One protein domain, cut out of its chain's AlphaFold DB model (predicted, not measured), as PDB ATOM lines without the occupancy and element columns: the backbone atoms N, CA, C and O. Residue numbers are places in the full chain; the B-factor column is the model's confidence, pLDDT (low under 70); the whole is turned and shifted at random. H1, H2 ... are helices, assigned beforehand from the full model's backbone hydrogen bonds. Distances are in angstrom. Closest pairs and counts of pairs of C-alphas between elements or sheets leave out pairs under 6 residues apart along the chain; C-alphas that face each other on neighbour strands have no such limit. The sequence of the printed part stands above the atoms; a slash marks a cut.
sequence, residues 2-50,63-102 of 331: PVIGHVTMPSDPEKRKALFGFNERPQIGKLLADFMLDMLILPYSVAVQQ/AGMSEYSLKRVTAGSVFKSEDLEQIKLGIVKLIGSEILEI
ATOM      1  N   PRO A   2      75.873  58.993  41.493       51.84
ATOM      2  CA  PRO A   2      75.709  57.525  41.507       51.84
ATOM      3  C   PRO A   2      74.543  57.026  40.641       51.84
ATOM      4  O   PRO A   2      74.602  55.969  40.033       51.84
ATOM      5  N   VAL A   3      73.502  57.853  40.517       57.53
ATOM      6  CA  VAL A   3      72.289  57.552  39.752       57.53
ATOM      7  C   VAL A   3      72.530  57.489  38.236       57.53
ATOM      8  O   VAL A   3      71.802  56.775  37.559       57.53
ATOM      9  N   ILE A   4      73.556  58.162  37.686       63.50
ATOM     10  CA  ILE A   4      73.816  58.177  36.230       63.50
ATOM     11  C   ILE A   4      74.138  56.773  35.701       63.50
ATOM     12  O   ILE A   4      73.661  56.409  34.630       63.50
ATOM     13  N   GLY A   5      74.867  55.957  36.471       56.84
ATOM     14  CA  GLY A   5      75.162  54.569  36.101       56.84
ATOM     15  C   GLY A   5      73.931  53.653  36.063       56.84
ATOM     16  O   GLY A   5      73.990  52.581  35.468       56.84
ATOM     17  N   HIS A   6      72.815  54.085  36.656       64.81
ATOM     18  CA  HIS A   6      71.547  53.354  36.690       64.81
ATOM     19  C   HIS A   6      70.507  53.895  35.700       64.81
ATOM     20  O   HIS A   6      69.397  53.368  35.638       64.81
ATOM     21  N   VAL A   7      70.833  54.937  34.927       69.06
ATOM     22  CA  VAL A   7      69.910  55.470  33.923       69.06
ATOM     23  C   VAL A   7      69.815  54.489  32.757       69.06
ATOM     24  O   VAL A   7      70.789  54.228  32.054       69.06
ATOM     25  N   THR A   8      68.615  53.961  32.525       68.56
ATOM     26  CA  THR A   8      68.312  53.133  31.355       68.56
ATOM     27  C   THR A   8      68.190  54.006  30.112       68.56
ATOM     28  O   THR A   8      67.269  54.821  30.013       68.56
ATOM     29  N   MET A   9      69.105  53.829  29.160       74.88
ATOM     30  CA  MET A   9      69.104  54.592  27.911       74.88
ATOM     31  C   MET A   9      68.054  54.050  26.931       74.88
ATOM     32  O   MET A   9      68.045  52.845  26.671       74.88
ATOM     33  N   PRO A  10      67.193  54.907  26.351       73.12
ATOM     34  CA  PRO A  10      66.305  54.509  25.263       73.12
ATOM     35  C   PRO A  10      67.097  53.966  24.067       73.12
ATOM     36  O   PRO A  10      68.122  54.534  23.702       73.12
ATOM     37  N   SER A  11      66.604  52.919  23.404       72.00
ATOM     38  CA  SER A  11      67.243  52.382  22.187       72.00
ATOM     39  C   SER A  11      67.166  53.342  20.990       72.00
ATOM     40  O   SER A  11      67.924  53.214  20.035       72.00
ATOM     41  N   ASP A  12      66.235  54.295  21.038       75.62
ATOM     42  CA  ASP A  12      65.954  55.267  19.982       75.62
ATOM     43  C   ASP A  12      66.857  56.521  20.117       75.62
ATOM     44  O   ASP A  12      66.819  57.185  21.162       75.62
ATOM     45  N   PRO A  13      67.668  56.873  19.096       72.44
ATOM     46  CA  PRO A  13      68.555  58.040  19.106       72.44
ATOM     47  C   PRO A  13      67.863  59.379  19.382       72.44
ATOM     48  O   PRO A  13      68.428  60.215  20.091       72.44
ATOM     49  N   GLU A  14      66.650  59.599  18.870       72.38
ATOM     50  CA  GLU A  14      65.952  60.875  19.073       72.38
ATOM     51  C   GLU A  14      65.455  61.005  20.513       72.38
ATOM     52  O   GLU A  14      65.612  62.051  21.149       72.38
ATOM     53  N   LYS A  15      64.962  59.900  21.085       75.69
ATOM     54  CA  LYS A  15      64.549  59.846  22.495       75.69
ATOM     55  C   LYS A  15      65.730  60.000  23.448       75.69
ATOM     56  O   LYS A  15      65.562  60.605  24.503       75.69
ATOM     57  N   ARG A  16      66.925  59.515  23.082       74.88
ATOM     58  CA  ARG A  16      68.162  59.746  23.855       74.88
ATOM     59  C   ARG A  16      68.509  61.233  23.923       74.88
ATOM     60  O   ARG A  16      68.740  61.745  25.014       74.88
ATOM     61  N   LYS A  17      68.470  61.939  22.789       69.50
ATOM     62  CA  LYS A  17      68.744  63.389  22.731       69.50
ATOM     63  C   LYS A  17      67.717  64.222  23.507       69.50
ATOM     64  O   LYS A  17      68.074  65.237  24.102       69.50
ATOM     65  N   ALA A  18      66.461  63.781  23.538       71.94
ATOM     66  CA  ALA A  18      65.393  64.442  24.284       71.94
ATOM     67  C   ALA A  18      65.403  64.136  25.798       71.94
ATOM     68  O   ALA A  18      64.884  64.936  26.571       71.94
ATOM     69  N   LEU A  19      66.015  63.026  26.238       72.88
ATOM     70  CA  LEU A  19      65.901  62.492  27.607       72.88
ATOM     71  C   LEU A  19      66.290  63.493  28.707       72.88
ATOM     72  O   LEU A  19      65.678  63.512  29.772       72.88
ATOM     73  N   PHE A  20      67.298  64.325  28.443       73.94
ATOM     74  CA  PHE A  20      67.804  65.318  29.395       73.94
ATOM     75  C   PHE A  20      67.570  66.771  28.959       73.94
ATOM     76  O   PHE A  20      67.989  67.692  29.659       73.94
ATOM     77  N   GLY A  21      66.936  66.996  27.802       70.00
ATOM     78  CA  GLY A  21      66.652  68.341  27.293       70.00
ATOM     79  C   GLY A  21      67.892  69.205  27.016       70.00
ATOM     80  O   GLY A  21      67.789  70.430  26.981       70.00
ATOM     81  N   PHE A  22      69.080  68.616  26.816       70.69
ATOM     82  CA  PHE A  22      70.306  69.394  26.568       70.69
ATOM     83  C   PHE A  22      70.252  70.211  25.273       70.69
ATOM     84  O   PHE A  22      70.885  71.261  25.205       70.69
ATOM     85  N   ASN A  23      69.443  69.788  24.296       67.44
ATOM     86  CA  ASN A  23      69.179  70.553  23.073       67.44
ATOM     87  C   ASN A  23      68.537  71.919  23.364       67.44
ATOM     88  O   ASN A  23      68.804  72.891  22.665       67.44
ATOM     89  N   GLU A  24      67.710  72.008  24.407       71.44
ATOM     90  CA  GLU A  24      67.042  73.250  24.810       71.44
ATOM     91  C   GLU A  24      67.941  74.114  25.706       71.44
ATOM     92  O   GLU A  24      67.759  75.327  25.806       71.44
ATOM     93  N   ARG A  25      68.917  73.493  26.386       77.19
ATOM     94  CA  ARG A  25      69.806  74.142  27.360       77.19
ATOM     95  C   ARG A  25      71.256  73.665  27.205       77.19
ATOM     96  O   ARG A  25      71.772  72.967  28.087       77.19
ATOM     97  N   PRO A  26      71.966  74.095  26.148       71.38
ATOM     98  CA  PRO A  26      73.324  73.626  25.852       71.38
ATOM     99  C   PRO A  26      74.337  73.942  26.966       71.38
ATOM    100  O   PRO A  26      75.283  73.185  27.190       71.38
ATOM    101  N   GLN A  27      74.116  75.014  27.737       74.94
ATOM    102  CA  GLN A  27      74.961  75.367  28.886       74.94
ATOM    103  C   GLN A  27      74.950  74.294  29.988       74.94
ATOM    104  O   GLN A  27      75.982  74.040  30.607       74.94
ATOM    105  N   ILE A  28      73.811  73.627  30.208       79.44
ATOM    106  CA  ILE A  28      73.692  72.548  31.199       79.44
ATOM    107  C   ILE A  28      74.465  71.315  30.727       79.44
ATOM    108  O   ILE A  28      75.174  70.701  31.523       79.44
ATOM    109  N   GLY A  29      74.393  70.997  29.431       74.69
ATOM    110  CA  GLY A  29      75.183  69.922  28.830       74.69
ATOM    111  C   GLY A  29      76.687  70.154  28.995       74.69
ATOM    112  O   GLY A  29      77.409  69.239  29.386       74.69
ATOM    113  N   LYS A  30      77.154  71.395  28.800       75.19
ATOM    114  CA  LYS A  30      78.560  71.770  29.020       75.19
ATOM    115  C   LYS A  30      78.983  71.625  30.485       75.19
ATOM    116  O   LYS A  30      80.020  71.030  30.753       75.19
ATOM    117  N   LEU A  31      78.173  72.105  31.430       78.81
ATOM    118  CA  LEU A  31      78.445  71.960  32.868       78.81
ATOM    119  C   LEU A  31      78.498  70.490  33.300       78.81
ATOM    120  O   LEU A  31      79.374  70.106  34.076       78.81
ATOM    121  N   LEU A  32      77.585  69.665  32.781       82.88
ATOM    122  CA  LEU A  32      77.589  68.228  33.031       82.88
ATOM    123  C   LEU A  32      78.835  67.568  32.435       82.88
ATOM    124  O   LEU A  32      79.453  66.742  33.101       82.88
ATOM    125  N   ALA A  33      79.225  67.942  31.215       78.69
ATOM    126  CA  ALA A  33      80.447  67.456  30.589       78.69
ATOM    127  C   ALA A  33      81.685  67.836  31.410       78.69
ATOM    128  O   ALA A  33      82.485  66.963  31.726       78.69
ATOM    129  N   ASP A  34      81.837  69.093  31.824       78.75
ATOM    130  CA  ASP A  34      82.977  69.501  32.649       78.75
ATOM    131  C   ASP A  34      83.022  68.716  33.972       78.75
ATOM    132  O   ASP A  34      84.069  68.174  34.321       78.75
ATOM    133  N   PHE A  35      81.875  68.526  34.636       82.44
ATOM    134  CA  PHE A  35      81.784  67.702  35.847       82.44
ATOM    135  C   PHE A  35      82.146  66.224  35.606       82.44
ATOM    136  O   PHE A  35      82.842  65.614  36.417       82.44
ATOM    137  N   MET A  36      81.686  65.634  34.496       84.31
ATOM    138  CA  MET A  36      82.045  64.268  34.094       84.31
ATOM    139  C   MET A  36      83.552  64.123  33.885       84.31
ATOM    140  O   MET A  36      84.124  63.113  34.287       84.31
ATOM    141  N   LEU A  37      84.198  65.128  33.293       79.62
ATOM    142  CA  LEU A  37      85.641  65.119  33.083       79.62
ATOM    143  C   LEU A  37      86.398  65.143  34.413       79.62
ATOM    144  O   LEU A  37      87.300  64.334  34.605       79.62
ATOM    145  N   ASP A  38      85.999  66.006  35.351       79.94
ATOM    146  CA  ASP A  38      86.617  66.055  36.681       79.94
ATOM    147  C   ASP A  38      86.472  64.718  37.431       79.94
ATOM    148  O   ASP A  38      87.406  64.277  38.098       79.94
ATOM    149  N   MET A  39      85.321  64.046  37.300       84.12
ATOM    150  CA  MET A  39      85.097  62.714  37.878       84.12
ATOM    151  C   MET A  39      85.973  61.630  37.240       84.12
ATOM    152  O   MET A  39      86.441  60.736  37.941       84.12
ATOM    153  N   LEU A  40      86.210  61.693  35.926       80.50
ATOM    154  CA  LEU A  40      87.090  60.750  35.228       80.50
ATOM    155  C   LEU A  40      88.564  60.956  35.602       80.50
ATOM    156  O   LEU A  40      89.286  59.972  35.767       80.50
ATOM    157  N   ILE A  41      88.989  62.208  35.796       80.31
ATOM    158  CA  ILE A  41      90.351  62.563  36.227       80.31
ATOM    159  C   ILE A  41      90.595  62.183  37.696       80.31
ATOM    160  O   ILE A  41      91.729  61.867  38.055       80.31
ATOM    161  N   LEU A  42      89.553  62.161  38.539       80.81
ATOM    162  CA  LEU A  42      89.681  61.855  39.966       80.81
ATOM    163  C   LEU A  42      90.405  60.508  40.185       80.81
ATOM    164  O   LEU A  42      89.902  59.456  39.764       80.81
ATOM    165  N   PRO A  43      91.584  60.502  40.834       77.44
ATOM    166  CA  PRO A  43      92.349  59.281  41.005       77.44
ATOM    167  C   PRO A  43      91.794  58.434  42.145       77.44
ATOM    168  O   PRO A  43      91.317  58.937  43.163       77.44
ATOM    169  N   TYR A  44      91.949  57.120  42.008       79.69
ATOM    170  CA  TYR A  44      91.525  56.154  43.021       79.69
ATOM    171  C   TYR A  44      92.304  56.278  44.334       79.69
ATOM    172  O   TYR A  44      91.820  55.836  45.364       79.69
ATOM    173  N   SER A  45      93.481  56.910  44.354       70.00
ATOM    174  CA  SER A  45      94.247  57.135  45.590       70.00
ATOM    175  C   SER A  45      93.534  58.048  46.591       70.00
ATOM    176  O   SER A  45      93.752  57.906  47.793       70.00
ATOM    177  N   VAL A  46      92.627  58.919  46.130       66.25
ATOM    178  CA  VAL A  46      91.747  59.708  47.010       66.25
ATOM    179  C   VAL A  46      90.814  58.794  47.820       66.25
ATOM    180  O   VAL A  46      90.427  59.155  48.926       66.25
ATOM    181  N   ALA A  47      90.523  57.582  47.331       57.06
ATOM    182  CA  ALA A  47      89.740  56.567  48.040       57.06
ATOM    183  C   ALA A  47      90.512  55.843  49.158       57.06
ATOM    184  O   ALA A  47      89.899  55.258  50.047       57.06
ATOM    185  N   VAL A  48      91.851  55.852  49.121       48.59
ATOM    186  CA  VAL A  48      92.708  54.993  49.967       48.59
ATOM    187  C   VAL A  48      93.102  55.659  51.293       48.59
ATOM    188  O   VAL A  48      93.521  54.986  52.229       48.59
ATOM    189  N   GLN A  49      92.916  56.974  51.444       51.75
ATOM    190  CA  GLN A  49      93.362  57.710  52.639       51.75
ATOM    191  C   GLN A  49      92.557  57.438  53.930       51.75
ATOM    192  O   GLN A  49      92.800  58.093  54.938       51.75
ATOM    193  N   GLN A  50      91.640  56.464  53.953       46.03
ATOM    194  CA  GLN A  50      90.898  56.114  55.172       46.03
ATOM    195  C   GLN A  50      91.721  55.349  56.223       46.03
ATOM    196  O   GLN A  50      91.330  55.356  57.387       46.03
ATOM    197  N   ALA A  63      97.313  65.803  41.228       59.72
ATOM    198  CA  ALA A  63      97.844  66.347  39.984       59.72
ATOM    199  C   ALA A  63      96.751  66.365  38.895       59.72
ATOM    200  O   ALA A  63      96.010  65.395  38.736       59.72
ATOM    201  N   GLY A  64      96.635  67.482  38.170       57.03
ATOM    202  CA  GLY A  64      95.622  67.664  37.122       57.03
ATOM    203  C   GLY A  64      94.244  68.123  37.614       57.03
ATOM    204  O   GLY A  64      93.345  68.299  36.794       57.03
ATOM    205  N   MET A  65      94.061  68.358  38.919       64.19
ATOM    206  CA  MET A  65      92.832  68.929  39.478       64.19
ATOM    207  C   MET A  65      93.105  70.247  40.205       64.19
ATOM    208  O   MET A  65      94.174  70.454  40.767       64.19
ATOM    209  N   SER A  66      92.112  71.137  40.227       72.94
ATOM    210  CA  SER A  66      92.099  72.297  41.124       72.94
ATOM    211  C   SER A  66      91.402  71.947  42.443       72.94
ATOM    212  O   SER A  66      90.572  71.032  42.489       72.94
ATOM    213  N   GLU A  67      91.656  72.718  43.507       71.62
ATOM    214  CA  GLU A  67      90.889  72.607  44.762       71.62
ATOM    215  C   GLU A  67      89.377  72.694  44.524       71.62
ATOM    216  O   GLU A  67      88.596  71.979  45.154       71.62
ATOM    217  N   TYR A  68      88.964  73.575  43.610       74.69
ATOM    218  CA  TYR A  68      87.566  73.761  43.251       74.69
ATOM    219  C   TYR A  68      86.984  72.503  42.598       74.69
ATOM    220  O   TYR A  68      85.935  72.022  43.030       74.69
ATOM    221  N   SER A  69      87.673  71.929  41.603       71.81
ATOM    222  CA  SER A  69      87.242  70.686  40.953       71.81
ATOM    223  C   SER A  69      87.149  69.534  41.945       71.81
ATOM    224  O   SER A  69      86.136  68.839  41.951       71.81
ATOM    225  N   LEU A  70      88.145  69.378  42.823       74.69
ATOM    226  CA  LEU A  70      88.149  68.332  43.842       74.69
ATOM    227  C   LEU A  70      86.964  68.478  44.803       74.69
ATOM    228  O   LEU A  70      86.215  67.521  44.998       74.69
ATOM    229  N   LYS A  71      86.747  69.674  45.368       80.69
ATOM    230  CA  LYS A  71      85.614  69.953  46.271       80.69
ATOM    231  C   LYS A  71      84.275  69.714  45.578       80.69
ATOM    232  O   LYS A  71      83.364  69.158  46.185       80.69
ATOM    233  N   ARG A  72      84.164  70.082  44.303       80.56
ATOM    234  CA  ARG A  72      82.951  69.897  43.500       80.56
ATOM    235  C   ARG A  72      82.611  68.424  43.276       80.56
ATOM    236  O   ARG A  72      81.439  68.074  43.379       80.56
ATOM    237  N   VAL A  73      83.588  67.571  42.962       81.19
ATOM    238  CA  VAL A  73      83.310  66.149  42.677       81.19
ATOM    239  C   VAL A  73      83.205  65.293  43.933       81.19
ATOM    240  O   VAL A  73      82.414  64.357  43.967       81.19
ATOM    241  N   THR A  74      83.960  65.625  44.979       78.94
ATOM    242  CA  THR A  74      83.930  64.881  46.248       78.94
ATOM    243  C   THR A  74      82.810  65.345  47.167       78.94
ATOM    244  O   THR A  74      82.321  64.557  47.970       78.94
ATOM    245  N   ALA A  75      82.396  66.615  47.085       75.06
ATOM    246  CA  ALA A  75      81.499  67.257  48.048       75.06
ATOM    247  C   ALA A  75      81.928  67.031  49.519       75.06
ATOM    248  O   ALA A  75      81.090  66.956  50.412       75.06
ATOM    249  N   GLY A  76      83.237  66.877  49.768       66.38
ATOM    250  CA  GLY A  76      83.791  66.544  51.088       66.38
ATOM    251  C   GLY A  76      83.655  65.073  51.505       66.38
ATOM    252  O   GLY A  76      84.019  64.728  52.625       66.38
ATOM    253  N   SER A  77      83.156  64.203  50.625       70.00
ATOM    254  CA  SER A  77      83.055  62.757  50.835       70.00
ATOM    255  C   SER A  77      84.180  61.997  50.130       70.00
ATOM    256  O   SER A  77      84.635  62.378  49.051       70.00
ATOM    257  N   VAL A  78      84.635  60.908  50.750       71.19
ATOM    258  CA  VAL A  78      85.612  59.982  50.169       71.19
ATOM    259  C   VAL A  78      84.855  58.832  49.508       71.19
ATOM    260  O   VAL A  78      84.012  58.199  50.145       71.19
ATOM    261  N   PHE A  79      85.139  58.564  48.235       79.00
ATOM    262  CA  PHE A  79      84.577  57.416  47.523       79.00
ATOM    263  C   PHE A  79      85.365  56.154  47.851       79.00
ATOM    264  O   PHE A  79      86.580  56.226  47.986       79.00
ATOM    265  N   LYS A  80      84.708  54.993  47.910       82.31
ATOM    266  CA  LYS A  80      85.427  53.715  47.815       82.31
ATOM    267  C   LYS A  80      85.905  53.510  46.382       82.31
ATOM    268  O   LYS A  80      85.277  53.996  45.438       82.31
ATOM    269  N   SER A  81      86.998  52.772  46.210       82.94
ATOM    270  CA  SER A  81      87.584  52.521  44.889       82.94
ATOM    271  C   SER A  81      86.596  51.848  43.932       82.94
ATOM    272  O   SER A  81      86.554  52.191  42.754       82.94
ATOM    273  N   GLU A  82      85.787  50.918  44.438       85.38
ATOM    274  CA  GLU A  82      84.779  50.179  43.674       85.38
ATOM    275  C   GLU A  82      83.620  51.092  43.251       85.38
ATOM    276  O   GLU A  82      83.195  51.066  42.096       85.38
ATOM    277  N   ASP A  83      83.153  51.954  44.157       85.31
ATOM    278  CA  ASP A  83      82.076  52.909  43.873       85.31
ATOM    279  C   ASP A  83      82.519  53.936  42.825       85.31
ATOM    280  O   ASP A  83      81.766  54.265  41.905       85.31
ATOM    281  N   LEU A  84      83.766  54.411  42.921       87.12
ATOM    282  CA  LEU A  84      84.339  55.331  41.943       87.12
ATOM    283  C   LEU A  84      84.463  54.677  40.561       87.12
ATOM    284  O   LEU A  84      84.148  55.312  39.558       87.12
ATOM    285  N   GLU A  85      84.856  53.401  40.494       88.31
ATOM    286  CA  GLU A  85      84.883  52.647  39.236       88.31
ATOM    287  C   GLU A  85      83.494  52.566  38.593       88.31
ATOM    288  O   GLU A  85      83.358  52.851  37.403       88.31
ATOM    289  N   GLN A  86      82.451  52.262  39.373       88.56
ATOM    290  CA  GLN A  86      81.078  52.221  38.859       88.56
ATOM    291  C   GLN A  86      80.588  53.593  38.380       88.56
ATOM    292  O   GLN A  86      79.917  53.680  37.348       88.56
ATOM    293  N   ILE A  87      80.958  54.674  39.073       88.88
ATOM    294  CA  ILE A  87      80.649  56.042  38.636       88.88
ATOM    295  C   ILE A  87      81.321  56.332  37.290       88.88
ATOM    296  O   ILE A  87      80.639  56.756  36.354       88.88
ATOM    297  N   LYS A  88      82.626  56.068  37.157       90.69
ATOM    298  CA  LYS A  88      83.363  56.296  35.905       90.69
ATOM    299  C   LYS A  88      82.816  55.449  34.756       90.69
ATOM    300  O   LYS A  88      82.599  55.978  33.668       90.69
ATOM    301  N   LEU A  89      82.496  54.177  35.000       89.25
ATOM    302  CA  LEU A  89      81.822  53.314  34.022       89.25
ATOM    303  C   LEU A  89      80.473  53.891  33.580       89.25
ATOM    304  O   LEU A  89      80.165  53.895  32.389       89.25
ATOM    305  N   GLY A  90      79.673  54.392  34.523       88.12
ATOM    306  CA  GLY A  90      78.401  55.050  34.232       88.12
ATOM    307  C   GLY A  90      78.570  56.284  33.345       88.12
ATOM    308  O   GLY A  90      77.806  56.465  32.399       88.12
ATOM    309  N   ILE A  91      79.604  57.092  33.598       89.69
ATOM    310  CA  ILE A  91      79.951  58.260  32.775       89.69
ATOM    311  C   ILE A  91      80.302  57.834  31.348       89.69
ATOM    312  O   ILE A  91      79.745  58.384  30.401       89.69
ATOM    313  N   VAL A  92      81.185  56.845  31.179       88.56
ATOM    314  CA  VAL A  92      81.592  56.365  29.847       88.56
ATOM    315  C   VAL A  92      80.386  55.844  29.063       88.56
ATOM    316  O   VAL A  92      80.216  56.199  27.899       88.56
ATOM    317  N   LYS A  93      79.502  55.071  29.706       88.00
ATOM    318  CA  LYS A  93      78.274  54.554  29.080       88.00
ATOM    319  C   LYS A  93      77.294  55.664  28.691       88.00
ATOM    320  O   LYS A  93      76.716  55.603  27.611       88.00
ATOM    321  N   LEU A  94      77.115  56.676  29.546       85.88
ATOM    322  CA  LEU A  94      76.270  57.842  29.259       85.88
ATOM    323  C   LEU A  94      76.826  58.654  28.083       85.88
ATOM    324  O   LEU A  94      76.091  59.113  27.214       85.88
ATOM    325  N   ILE A  95      78.137  58.850  28.051       83.25
ATOM    326  CA  ILE A  95      78.793  59.600  26.986       83.25
ATOM    327  C   ILE A  95      78.736  58.828  25.658       83.25
ATOM    328  O   ILE A  95      78.441  59.417  24.620       83.25
ATOM    329  N   GLY A  96      78.924  57.506  25.697       78.75
ATOM    330  CA  GLY A  96      78.771  56.616  24.543       78.75
ATOM    331  C   GLY A  96      77.330  56.471  24.041       78.75
ATOM    332  O   GLY A  96      77.102  55.923  22.965       78.75
ATOM    333  N   SER A  97      76.326  56.979  24.767       80.44
ATOM    334  CA  SER A  97      74.927  56.912  24.337       80.44
ATOM    335  C   SER A  97      74.506  58.045  23.389       80.44
ATOM    336  O   SER A  97      73.309  58.228  23.191       80.44
ATOM    337  N   GLU A  98      75.445  58.793  22.798       75.81
ATOM    338  CA  GLU A  98      75.194  59.822  21.763       75.81
ATOM    339  C   GLU A  98      74.260  60.966  22.207       75.81
ATOM    340  O   GLU A  98      73.598  61.617  21.396       75.81
ATOM    341  N   ILE A  99      74.197  61.214  23.518       77.94
ATOM    342  CA  ILE A  99      73.382  62.284  24.112       77.94
ATOM    343  C   ILE A  99      74.055  63.651  23.952       77.94
ATOM    344  O   ILE A  99      73.375  64.669  23.844       77.94
ATOM    345  N   LEU A 100      75.387  63.671  23.939       74.19
ATOM    346  CA  LEU A 100      76.200  64.870  23.761       74.19
ATOM    347  C   LEU A 100      76.922  64.820  22.414       74.19
ATOM    348  O   LEU A 100      77.229  63.746  21.897       74.19
ATOM    349  N   GLU A 101      77.209  65.996  21.857       68.00
ATOM    350  CA  GLU A 101      77.983  66.105  20.623       68.00
ATOM    351  C   GLU A 101      79.392  65.539  20.787       68.00
ATOM    352  O   GLU A 101      80.052  65.739  21.808       68.00
ATOM    353  N   ILE A 102      79.883  64.900  19.726       62.22
ATOM    354  CA  ILE A 102      81.179  64.222  19.691       62.22
ATOM    355  C   ILE A 102      82.351  65.123  20.110       62.22
ATOM    356  O   ILE A 102      83.205  64.722  20.902       62.22
TER     357      ILE A 102
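Overview. This is residues 2 to 50 and 63 to 102 of the 331 residues of an uncharacterized protein of Blattella germanica (UniProt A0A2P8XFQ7). Two long helices, H3 and H6, run opposite ways at a slant to each other, and the last part of H3, residues 36 to 40, packs on residues 88 to 91, partway along H6. H1 packs on H6, H5 makes a corner with the last part of H3, meeting it near Met 39 and Val 73, and the short helices H2 and H4 lie toward the two far ends of the long axis. The printed part has 89 residues with six named helices, H1 to H6 in order, no named strand, and the class all helix. It is only just compact, close to loose, with a radius of gyration of the C-alphas of 14.2 A, and elongated, spanning 44 by 24 by 19 A.

Along the chain. H3, residues 26 to 41, is 22.8 A long and begins at C-alpha 26 (73.324, 73.626, 25.852). H6, residues 81 to 95, is 21.2 A long and ends at C-alpha 95 (78.793, 59.600, 26.986). H5 holds residues 67 to 74 and is 10.5 A long. H1 holds residues 2 to 6, H2 residues 13 to 18 and H4 residues 44 to 47.

Arrangement. H6 is the hub. Its residues 88 to 91 touch H3 residues 36 to 40, closest at the C-alphas of Leu 40 and Lys 88, 5.8 A, opposite ways at an only just steep 36 degrees. H1 touches H6, closest at C-alphas 5 and 90, 3.8 A. H4 only just touches H6 residues 81 to 84, with 3 pairs of C-alphas within 8 A, the closest those of Ala 47 and Ser 81, 5.6 A. H5 touches H3 residues 35 to 39 about perpendicular, at 89 degrees, closest at C-alphas 39 and 73, 6.2 A. H2 touches no helix. Every O i to N i+4 pair is within hydrogen-bond range in H2, H3, H5 and H6; in H1 it is 0 of 1, with 1 of 2 O i to N i+3 pairs; H4 is too short for such a pair.

Size, cuts and confidence. The C-alphas of Glu 14 and Gln 50 are farthest apart, 44.1 A. Residues 51 to 62 are cut out, with 19.6 A between C-alphas 50 and 63. No link printed whole is long. The mean pLDDT of the printed part is 74.7; residues 2 to 8 and 46 to 50 are among those under 70.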